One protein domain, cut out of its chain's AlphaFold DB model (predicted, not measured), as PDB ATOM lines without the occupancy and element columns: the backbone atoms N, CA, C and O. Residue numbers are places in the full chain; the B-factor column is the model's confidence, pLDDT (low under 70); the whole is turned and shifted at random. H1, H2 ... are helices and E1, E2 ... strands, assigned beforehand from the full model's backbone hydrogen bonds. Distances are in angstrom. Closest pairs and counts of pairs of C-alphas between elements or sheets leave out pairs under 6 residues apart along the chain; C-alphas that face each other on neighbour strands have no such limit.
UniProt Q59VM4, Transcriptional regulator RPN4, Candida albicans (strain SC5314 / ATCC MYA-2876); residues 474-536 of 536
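What this domain is: This is residues 474 to 536 of the 536 residues of the protein "Transcriptional regulator RPN4" of Candida albicans (strain SC5314 / ATCC MYA-2876) (UniProt Q59VM4). A two-stranded ribbon, E1 and E2, extends from one end of a helical hairpin, H1 and H2, while a long loop swings out from E1 and returns to pair beside it. The 63 printed residues hold E1, H1, H2, E2 in that order, with an antiparallel sheet E1 - E2, in the mixed class of helices and strands. The whole is compact, radius of gyration of the C-alphas 11.3 A, spanning 32 by 24 by 17 A.

Where its parts are: Find C-alpha 474 at (-22.924, -20.368, 37.795); E1 runs to 479. H1 covers residues 502 to 512, 15.0 A, and H2 518 to 529, 16.1 A. E2, 532 to 535, ends at (-19.086, -21.525, 35.739).

How they stand to each other: Look at N 475 and O 534, 2.8 A apart, between antiparallel E1 and E2. Residues 478 to 479 pair antiparallel with 498 to 499. H1 and H2 touch, closest at C-alphas 506 and 524, 6.2 A, opposite ways at a steep tilt of 40 degrees. In both, every O i to N i+4 pair is within hydrogen-bond range. H1 and E2 are apart.

The domain as a whole: The printed part has no cut. The link E1 to H1 is long; residues 485 to 495 have pLDDT under 70.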
ATOM      1  N   MET A 474     -23.226 -21.294  38.880       81.76
ATOM      2  CA  MET A 474     -22.924 -20.368  37.795       81.76
ATOM      3  C   MET A 474     -23.058 -18.938  38.317       81.76
ATOM      4  O   MET A 474     -24.136 -18.537  38.768       81.76
ATOM      5  N   LYS A 475     -21.977 -18.158  38.242       84.09
ATOM      6  CA  LYS A 475     -21.979 -16.731  38.575       84.09
ATOM      7  C   LYS A 475     -22.586 -15.950  37.414       84.09
ATOM      8  O   LYS A 475     -22.097 -16.007  36.289       84.09
ATOM      9  N   LYS A 476     -23.656 -15.207  37.708       88.60
ATOM     10  CA  LYS A 476     -24.257 -14.237  36.786       88.60
ATOM     11  C   LYS A 476     -23.485 -12.932  36.874       88.60
ATOM     12  O   LYS A 476     -23.427 -12.327  37.945       88.60
ATOM     13  N   ILE A 477     -22.933 -12.497  35.755       87.59
ATOM     14  CA  ILE A 477     -22.234 -11.227  35.643       87.59
ATOM     15  C   ILE A 477     -23.075 -10.285  34.790       87.59
ATOM     16  O   ILE A 477     -23.396 -10.558  33.635       87.59
ATOM     17  N   PHE A 478     -23.450  -9.165  35.398       89.12
ATOM     18  CA  PHE A 478     -24.175  -8.076  34.764       89.12
ATOM     19  C   PHE A 478     -23.179  -6.989  34.374       89.12
ATOM     20  O   PHE A 478     -22.455  -6.476  35.225       89.12
ATOM     21  N   ARG A 479     -23.158  -6.609  33.105       88.67
ATOM     22  CA  ARG A 479     -22.252  -5.593  32.566       88.67
ATOM     23  C   ARG A 479     -23.001  -4.288  32.321       88.67
ATOM     24  O   ARG A 479     -24.145  -4.299  31.872       88.67
ATOM     25  N   CYS A 480     -22.392  -3.147  32.643       87.36
ATOM     26  CA  CYS A 480     -23.022  -1.855  32.367       87.36
ATOM     27  C   CYS A 480     -22.735  -1.386  30.935       87.36
ATOM     28  O   CYS A 480     -21.609  -1.010  30.623       87.36
ATOM     29  N   VAL A 481     -23.784  -1.299  30.110       83.04
ATOM     30  CA  VAL A 481     -23.727  -0.881  28.692       83.04
ATOM     31  C   VAL A 481     -23.087   0.506  28.497       83.04
ATOM     32  O   VAL A 481     -22.444   0.763  27.479       83.04
ATOM     33  N   ILE A 482     -23.214   1.399  29.487       82.12
ATOM     34  CA  ILE A 482     -22.614   2.741  29.441       82.12
ATOM     35  C   ILE A 482     -21.126   2.700  29.811       82.12
ATOM     36  O   ILE A 482     -20.319   3.376  29.179       82.12
ATOM     37  N   CYS A 483     -20.732   1.902  30.810       82.17
ATOM     38  CA  CYS A 483     -19.316   1.761  31.167       82.17
ATOM     39  C   CYS A 483     -18.518   1.011  30.097       82.17
ATOM     40  O   CYS A 483     -17.379   1.388  29.830       82.17
ATOM     41  N   GLU A 484     -19.134   0.021  29.446       77.74
ATOM     42  CA  GLU A 484     -18.546  -0.717  28.321       77.74
ATOM     43  C   GLU A 484     -18.495   0.093  27.013       77.74
ATOM     44  O   GLU A 484     -17.967  -0.387  26.016       77.74
ATOM     45  N   GLY A 485     -19.029   1.322  26.989       68.78
ATOM     46  CA  GLY A 485     -18.943   2.216  25.829       68.78
ATOM     47  C   GLY A 485     -19.846   1.839  24.648       68.78
ATOM     48  O   GLY A 485     -19.682   2.390  23.563       68.78
ATOM     49  N   ARG A 486     -20.815   0.928  24.829       62.65
ATOM     50  CA  ARG A 486     -21.752   0.533  23.757       62.65
ATOM     51  C   ARG A 486     -22.848   1.568  23.516       62.65
ATOM     52  O   ARG A 486     -23.318   1.706  22.389       62.65
ATOM     53  N   LEU A 487     -23.233   2.325  24.544       57.76
ATOM     54  CA  LEU A 487     -24.219   3.395  24.414       57.76
ATOM     55  C   LEU A 487     -23.519   4.748  24.191       57.76
ATOM     56  O   LEU A 487     -22.719   5.181  25.016       57.76
ATOM     57  N   ASN A 488     -23.875   5.425  23.095       56.01
ATOM     58  CA  ASN A 488     -23.473   6.784  22.685       56.01
ATOM     59  C   ASN A 488     -22.102   6.994  22.017       56.01
ATOM     60  O   ASN A 488     -21.780   8.145  21.732       56.01
ATOM     61  N   GLY A 489     -21.312   5.958  21.714       51.63
ATOM     62  CA  GLY A 489     -20.063   6.122  20.940       51.63
ATOM     63  C   GLY A 489     -19.044   7.103  21.550       51.63
ATOM     64  O   GLY A 489     -18.111   7.525  20.871       51.63
ATOM     65  N   GLY A 490     -19.235   7.485  22.815       51.54
ATOM     66  CA  GLY A 490     -18.254   8.215  23.603       51.54
ATOM     67  C   GLY A 490     -17.175   7.250  24.084       51.54
ATOM     68  O   GLY A 490     -17.440   6.047  24.151       51.54
ATOM     69  N   PRO A 491     -15.969   7.737  24.422       51.89
ATOM     70  CA  PRO A 491     -14.951   6.890  25.018       51.89
ATOM     71  C   PRO A 491     -15.572   6.269  26.267       51.89
ATOM     72  O   PRO A 491     -15.864   6.970  27.239       51.89
ATOM     73  N   GLY A 492     -15.852   4.962  26.223       55.95
ATOM     74  CA  GLY A 492     -16.197   4.221  27.428       55.95
ATOM     75  C   GLY A 492     -15.147   4.550  28.483       55.95
ATOM     76  O   GLY A 492     -13.998   4.849  28.148       55.95
ATOM     77  N   ASN A 493     -15.500   4.506  29.766       57.29
ATOM     78  CA  ASN A 493     -14.557   4.847  30.840       57.29
ATOM     79  C   ASN A 493     -13.377   3.850  30.962       57.29
ATOM     80  O   ASN A 493     -12.767   3.767  32.025       57.29
ATOM     81  N   GLY A 494     -13.090   3.049  29.926       57.21
ATOM     82  CA  GLY A 494     -12.032   2.041  29.857       57.21
ATOM     83  C   GLY A 494     -12.175   0.920  30.884       57.21
ATOM     84  O   GLY A 494     -11.268   0.115  31.033       57.21
ATOM     85  N   LYS A 495     -13.283   0.889  31.629       63.55
ATOM     86  CA  LYS A 495     -13.485   0.004  32.773       63.55
ATOM     87  C   LYS A 495     -14.733  -0.823  32.532       63.55
ATOM     88  O   LYS A 495     -15.850  -0.309  32.616       63.55
ATOM     89  N   GLU A 496     -14.526  -2.106  32.272       74.22
ATOM     90  CA  GLU A 496     -15.578  -3.114  32.256       74.22
ATOM     91  C   GLU A 496     -16.109  -3.293  33.680       74.22
ATOM     92  O   GLU A 496     -15.593  -4.072  34.479       74.22
ATOM     93  N   LYS A 497     -17.125  -2.505  34.047       80.64
ATOM     94  CA  LYS A 497     -17.769  -2.651  35.351       80.64
ATOM     95  C   LYS A 497     -18.752  -3.809  35.297       80.64
ATOM     96  O   LYS A 497     -19.854  -3.678  34.757       80.64
ATOM     97  N   THR A 498     -18.325  -4.920  35.879       85.82
ATOM     98  CA  THR A 498     -19.117  -6.122  36.098       85.82
ATOM     99  C   THR A 498     -19.758  -6.076  37.484       85.82
ATOM    100  O   THR A 498     -19.172  -5.637  38.472       85.82
ATOM    101  N   PHE A 499     -21.009  -6.508  37.567       87.04
ATOM    102  CA  PHE A 499     -21.768  -6.590  38.805       87.04
ATOM    103  C   PHE A 499     -22.220  -8.029  38.986       87.04
ATOM    104  O   PHE A 499     -22.793  -8.620  38.079       87.04
ATOM    105  N   SER A 500     -22.033  -8.588  40.177       85.70
ATOM    106  CA  SER A 500     -22.550  -9.923  40.514       85.70
ATOM    107  C   SER A 500     -24.069  -9.940  40.722       85.70
ATOM    108  O   SER A 500     -24.685 -11.000  40.819       85.70
ATOM    109  N   ARG A 501     -24.698  -8.762  40.834       87.49
ATOM    110  CA  ARG A 501     -26.127  -8.618  41.136       87.49
ATOM    111  C   ARG A 501     -26.774  -7.509  40.314       87.49
ATOM    112  O   ARG A 501     -26.199  -6.434  40.141       87.49
ATOM    113  N   GLY A 502     -28.021  -7.733  39.903       89.11
ATOM    114  CA  GLY A 502     -28.806  -6.742  39.162       89.11
ATOM    115  C   GLY A 502     -29.161  -5.489  39.977       89.11
ATOM    116  O   GLY A 502     -29.277  -4.406  39.406       89.11
ATOM    117  N   ASP A 503     -29.290  -5.591  41.307       90.30
ATOM    118  CA  ASP A 503     -29.528  -4.422  42.165       90.30
ATOM    119  C   ASP A 503     -28.299  -3.502  42.205       90.30
ATOM    120  O   ASP A 503     -28.438  -2.282  42.101       90.30
ATOM    121  N   ALA A 504     -27.098  -4.083  42.272       91.27
ATOM    122  CA  ALA A 504     -25.844  -3.342  42.219       91.27
ATOM    123  C   ALA A 504     -25.689  -2.595  40.884       91.27
ATOM    124  O   ALA A 504     -25.386  -1.402  40.896       91.27
ATOM    125  N   LEU A 505     -26.008  -3.246  39.756       90.78
ATOM    126  CA  LEU A 505     -26.036  -2.595  38.444       90.78
ATOM    127  C   LEU A 505     -27.033  -1.422  38.410       90.78
ATOM    128  O   LEU A 505     -26.693  -0.336  37.948       90.78
ATOM    129  N   SER A 506     -28.254  -1.607  38.921       90.77
ATOM    130  CA  SER A 506     -29.272  -0.545  38.904       90.77
ATOM    131  C   SER A 506     -28.853   0.691  39.711       90.77
ATOM    132  O   SER A 506     -28.991   1.822  39.239       90.77
ATOM    133  N   ARG A 507     -28.272   0.487  40.905       91.03
ATOM    134  CA  ARG A 507     -27.711   1.573  41.722       91.03
ATOM    135  C   ARG A 507     -26.537   2.231  41.012       91.03
ATOM    136  O   ARG A 507     -26.438   3.452  41.028       91.03
ATOM    137  N   HIS A 508     -25.680   1.443  40.369       91.15
ATOM    138  CA  HIS A 508     -24.571   1.963  39.588       91.15
ATOM    139  C   HIS A 508     -25.053   2.877  38.458       91.15
ATOM    140  O   HIS A 508     -24.576   4.004  38.369       91.15
ATOM    141  N   ILE A 509     -26.033   2.447  37.658       88.66
ATOM    142  CA  ILE A 509     -26.565   3.259  36.557       88.66
ATOM    143  C   ILE A 509     -27.180   4.556  37.087       88.66
ATOM    144  O   ILE A 509     -26.873   5.638  36.591       88.66
ATOM    145  N   LYS A 510     -27.967   4.469  38.161       89.78
ATOM    146  CA  LYS A 510     -28.611   5.640  38.762       89.78
ATOM    147  C   LYS A 510     -27.607   6.643  39.347       89.78
ATOM    148  O   LYS A 510     -27.778   7.842  39.173       89.78
ATOM    149  N   ILE A 511     -26.567   6.163  40.036       88.94
ATOM    150  CA  ILE A 511     -25.601   7.015  40.753       88.94
ATOM    151  C   ILE A 511     -24.480   7.511  39.830       88.94
ATOM    152  O   ILE A 511     -24.089   8.669  39.918       88.94
ATOM    153  N   LYS A 512     -23.929   6.649  38.967       87.05
ATOM    154  CA  LYS A 512     -22.773   6.986  38.117       87.05
ATOM    155  C   LYS A 512     -23.157   7.574  36.767       87.05
ATOM    156  O   LYS A 512     -22.377   8.357  36.241       87.05
ATOM    157  N   HIS A 513     -24.322   7.229  36.222       85.74
ATOM    158  CA  HIS A 513     -24.779   7.789  34.946       85.74
ATOM    159  C   HIS A 513     -25.865   8.851  35.110       85.74
ATOM    160  O   HIS A 513     -26.207   9.507  34.133       85.74
ATOM    161  N   GLY A 514     -26.402   9.045  36.320       85.00
ATOM    162  CA  GLY A 514     -27.438  10.049  36.574       85.00
ATOM    163  C   GLY A 514     -28.728   9.811  35.784       85.00
ATOM    164  O   GLY A 514     -29.545  10.720  35.661       85.00
ATOM    165  N   LEU A 515     -28.917   8.605  35.233       81.84
ATOM    166  CA  LEU A 515     -30.106   8.256  34.468       81.84
ATOM    167  C   LEU A 515     -31.235   7.873  35.423       81.84
ATOM    168  O   LEU A 515     -31.061   7.070  36.344       81.84
ATOM    169  N   VAL A 516     -32.408   8.452  35.189       83.15
ATOM    170  CA  VAL A 516     -33.618   8.220  35.978       83.15
ATOM    171  C   VAL A 516     -34.785   8.025  35.015       83.15
ATOM    172  O   VAL A 516     -34.895   8.736  34.022       83.15
ATOM    173  N   GLY A 517     -35.674   7.078  35.320       86.47
ATOM    174  CA  GLY A 517     -36.881   6.816  34.531       86.47
ATOM    175  C   GLY A 517     -36.743   5.623  33.587       86.47
ATOM    176  O   GLY A 517     -36.025   4.670  33.896       86.47
ATOM    177  N   GLN A 518     -37.468   5.676  32.467       87.65
ATOM    178  CA  GLN A 518     -37.579   4.570  31.513       87.65
ATOM    179  C   GLN A 518     -36.226   4.208  30.890       87.65
ATOM    180  O   GLN A 518     -35.874   3.038  30.881       87.65
ATOM    181  N   ASP A 519     -35.415   5.198  30.513       85.76
ATOM    182  CA  ASP A 519     -34.097   4.965  29.908       85.76
ATOM    183  C   ASP A 519     -33.166   4.158  30.830       85.76
ATOM    184  O   ASP A 519     -32.429   3.281  30.387       85.76
ATOM    185  N   ALA A 520     -33.219   4.407  32.145       87.28
ATOM    186  CA  ALA A 520     -32.444   3.634  33.114       87.28
ATOM    187  C   ALA A 520     -32.957   2.191  33.225       87.28
ATOM    188  O   ALA A 520     -32.158   1.265  33.350       87.28
ATOM    189  N   LEU A 521     -34.280   1.994  33.185       88.02
ATOM    190  CA  LEU A 521     -34.899   0.669  33.222       88.02
ATOM    191  C   LEU A 521     -34.587  -0.131  31.961       88.02
ATOM    192  O   LEU A 521     -34.264  -1.310  32.075       88.02
ATOM    193  N   ASP A 522     -34.621   0.506  30.796       88.96
ATOM    194  CA  ASP A 522     -34.330  -0.127  29.515       88.96
ATOM    195  C   ASP A 522     -32.878  -0.623  29.483       88.96
ATOM    196  O   ASP A 522     -32.641  -1.779  29.158       88.96
ATOM    197  N   LEU A 523     -31.918   0.176  29.965       85.65
ATOM    198  CA  LEU A 523     -30.514  -0.243  30.075       85.65
ATOM    199  C   LEU A 523     -30.288  -1.352  31.105       85.65
ATOM    200  O   LEU A 523     -29.444  -2.228  30.914       85.65
ATOM    201  N   ILE A 524     -31.027  -1.324  32.218       88.41
ATOM    202  CA  ILE A 524     -30.992  -2.403  33.210       88.41
ATOM    203  C   ILE A 524     -31.570  -3.685  32.607       88.41
ATOM    204  O   ILE A 524     -31.038  -4.762  32.867       88.41
ATOM    205  N   ASN A 525     -32.651  -3.591  31.834       89.44
ATOM    206  CA  ASN A 525     -33.291  -4.734  31.194       89.44
ATOM    207  C   ASN A 525     -32.412  -5.298  30.077       89.44
ATOM    208  O   ASN A 525     -32.167  -6.498  30.074       89.44
ATOM    209  N   GLU A 526     -31.820  -4.450  29.237       88.93
ATOM    210  CA  GLU A 526     -30.848  -4.849  28.215       88.93
ATOM    211  C   GLU A 526     -29.641  -5.570  28.838       88.93
ATOM    212  O   GLU A 526     -29.221  -6.627  28.373       88.93
ATOM    213  N   ALA A 527     -29.103  -5.055  29.946       86.11
ATOM    214  CA  ALA A 527     -28.014  -5.714  30.665       86.11
ATOM    215  C   ALA A 527     -28.443  -7.020  31.363       86.11
ATOM    216  O   ALA A 527     -27.624  -7.919  31.546       86.11
ATOM    217  N   LYS A 528     -29.714  -7.140  31.773       87.48
ATOM    218  CA  LYS A 528     -30.289  -8.376  32.335       87.48
ATOM    219  C   LYS A 528     -30.581  -9.431  31.266       87.48
ATOM    220  O   LYS A 528     -30.548 -10.617  31.582       87.48
ATOM    221  N   GLU A 529     -30.880  -9.015  30.042       86.19
ATOM    222  CA  GLU A 529     -31.019  -9.906  28.891       86.19
ATOM    223  C   GLU A 529     -29.643 -10.410  28.426       86.19
ATOM    224  O   GLU A 529     -29.503 -11.581  28.087       86.19
ATOM    225  N   ASN A 530     -28.608  -9.568  28.525       84.07
ATOM    226  CA  ASN A 530     -27.223  -9.884  28.160       84.07
ATOM    227  C   ASN A 530     -26.358 -10.354  29.349       84.07
ATOM    228  O   ASN A 530     -25.203  -9.949  29.489       84.07
ATOM    229  N   VAL A 531     -26.909 -11.195  30.230       84.23
ATOM    230  CA  VAL A 531     -26.165 -11.726  31.387       84.23
ATOM    231  C   VAL A 531     -25.167 -12.785  30.945       84.23
ATOM    232  O   VAL A 531     -25.541 -13.798  30.354       84.23
ATOM    233  N   GLU A 532     -23.906 -12.580  31.310       84.25
ATOM    234  CA  GLU A 532     -22.849 -13.569  31.135       84.25
ATOM    235  C   GLU A 532     -22.885 -14.571  32.300       84.25
ATOM    236  O   GLU A 532     -23.018 -14.188  33.466       84.25
ATOM    237  N   TYR A 533     -22.796 -15.864  31.986       84.91
ATOM    238  CA  TYR A 533     -22.793 -16.948  32.966       84.91
ATOM    239  C   TYR A 533     -21.415 -17.589  32.988       84.91
ATOM    240  O   TYR A 533     -21.052 -18.300  32.053       84.91
ATOM    241  N   ILE A 534     -20.665 -17.358  34.063       81.33
ATOM    242  CA  ILE A 534     -19.353 -17.974  34.256       81.33
ATOM    243  C   ILE A 534     -19.513 -19.163  35.217       81.33
ATOM    244  O   ILE A 534     -20.036 -18.970  36.324       81.33
ATOM    245  N   PRO A 535     -19.130 -20.391  34.818       79.78
ATOM    246  CA  PRO A 535     -19.086 -21.525  35.739       79.78
ATOM    247  C   PRO A 535     -18.045 -21.255  36.833       79.78
ATOM    248  O   PRO A 535     -16.973 -20.729  36.539       79.78
ATOM    249  N   VAL A 536     -18.395 -21.552  38.089       71.44
ATOM    250  CA  VAL A 536     -17.525 -21.311  39.258       71.44
ATOM    251  C   VAL A 536     -16.670 -22.513  39.583       71.44
ATOM    252  O   VAL A 536     -17.232 -23.631  39.540       71.44
TER     253      VAL A 536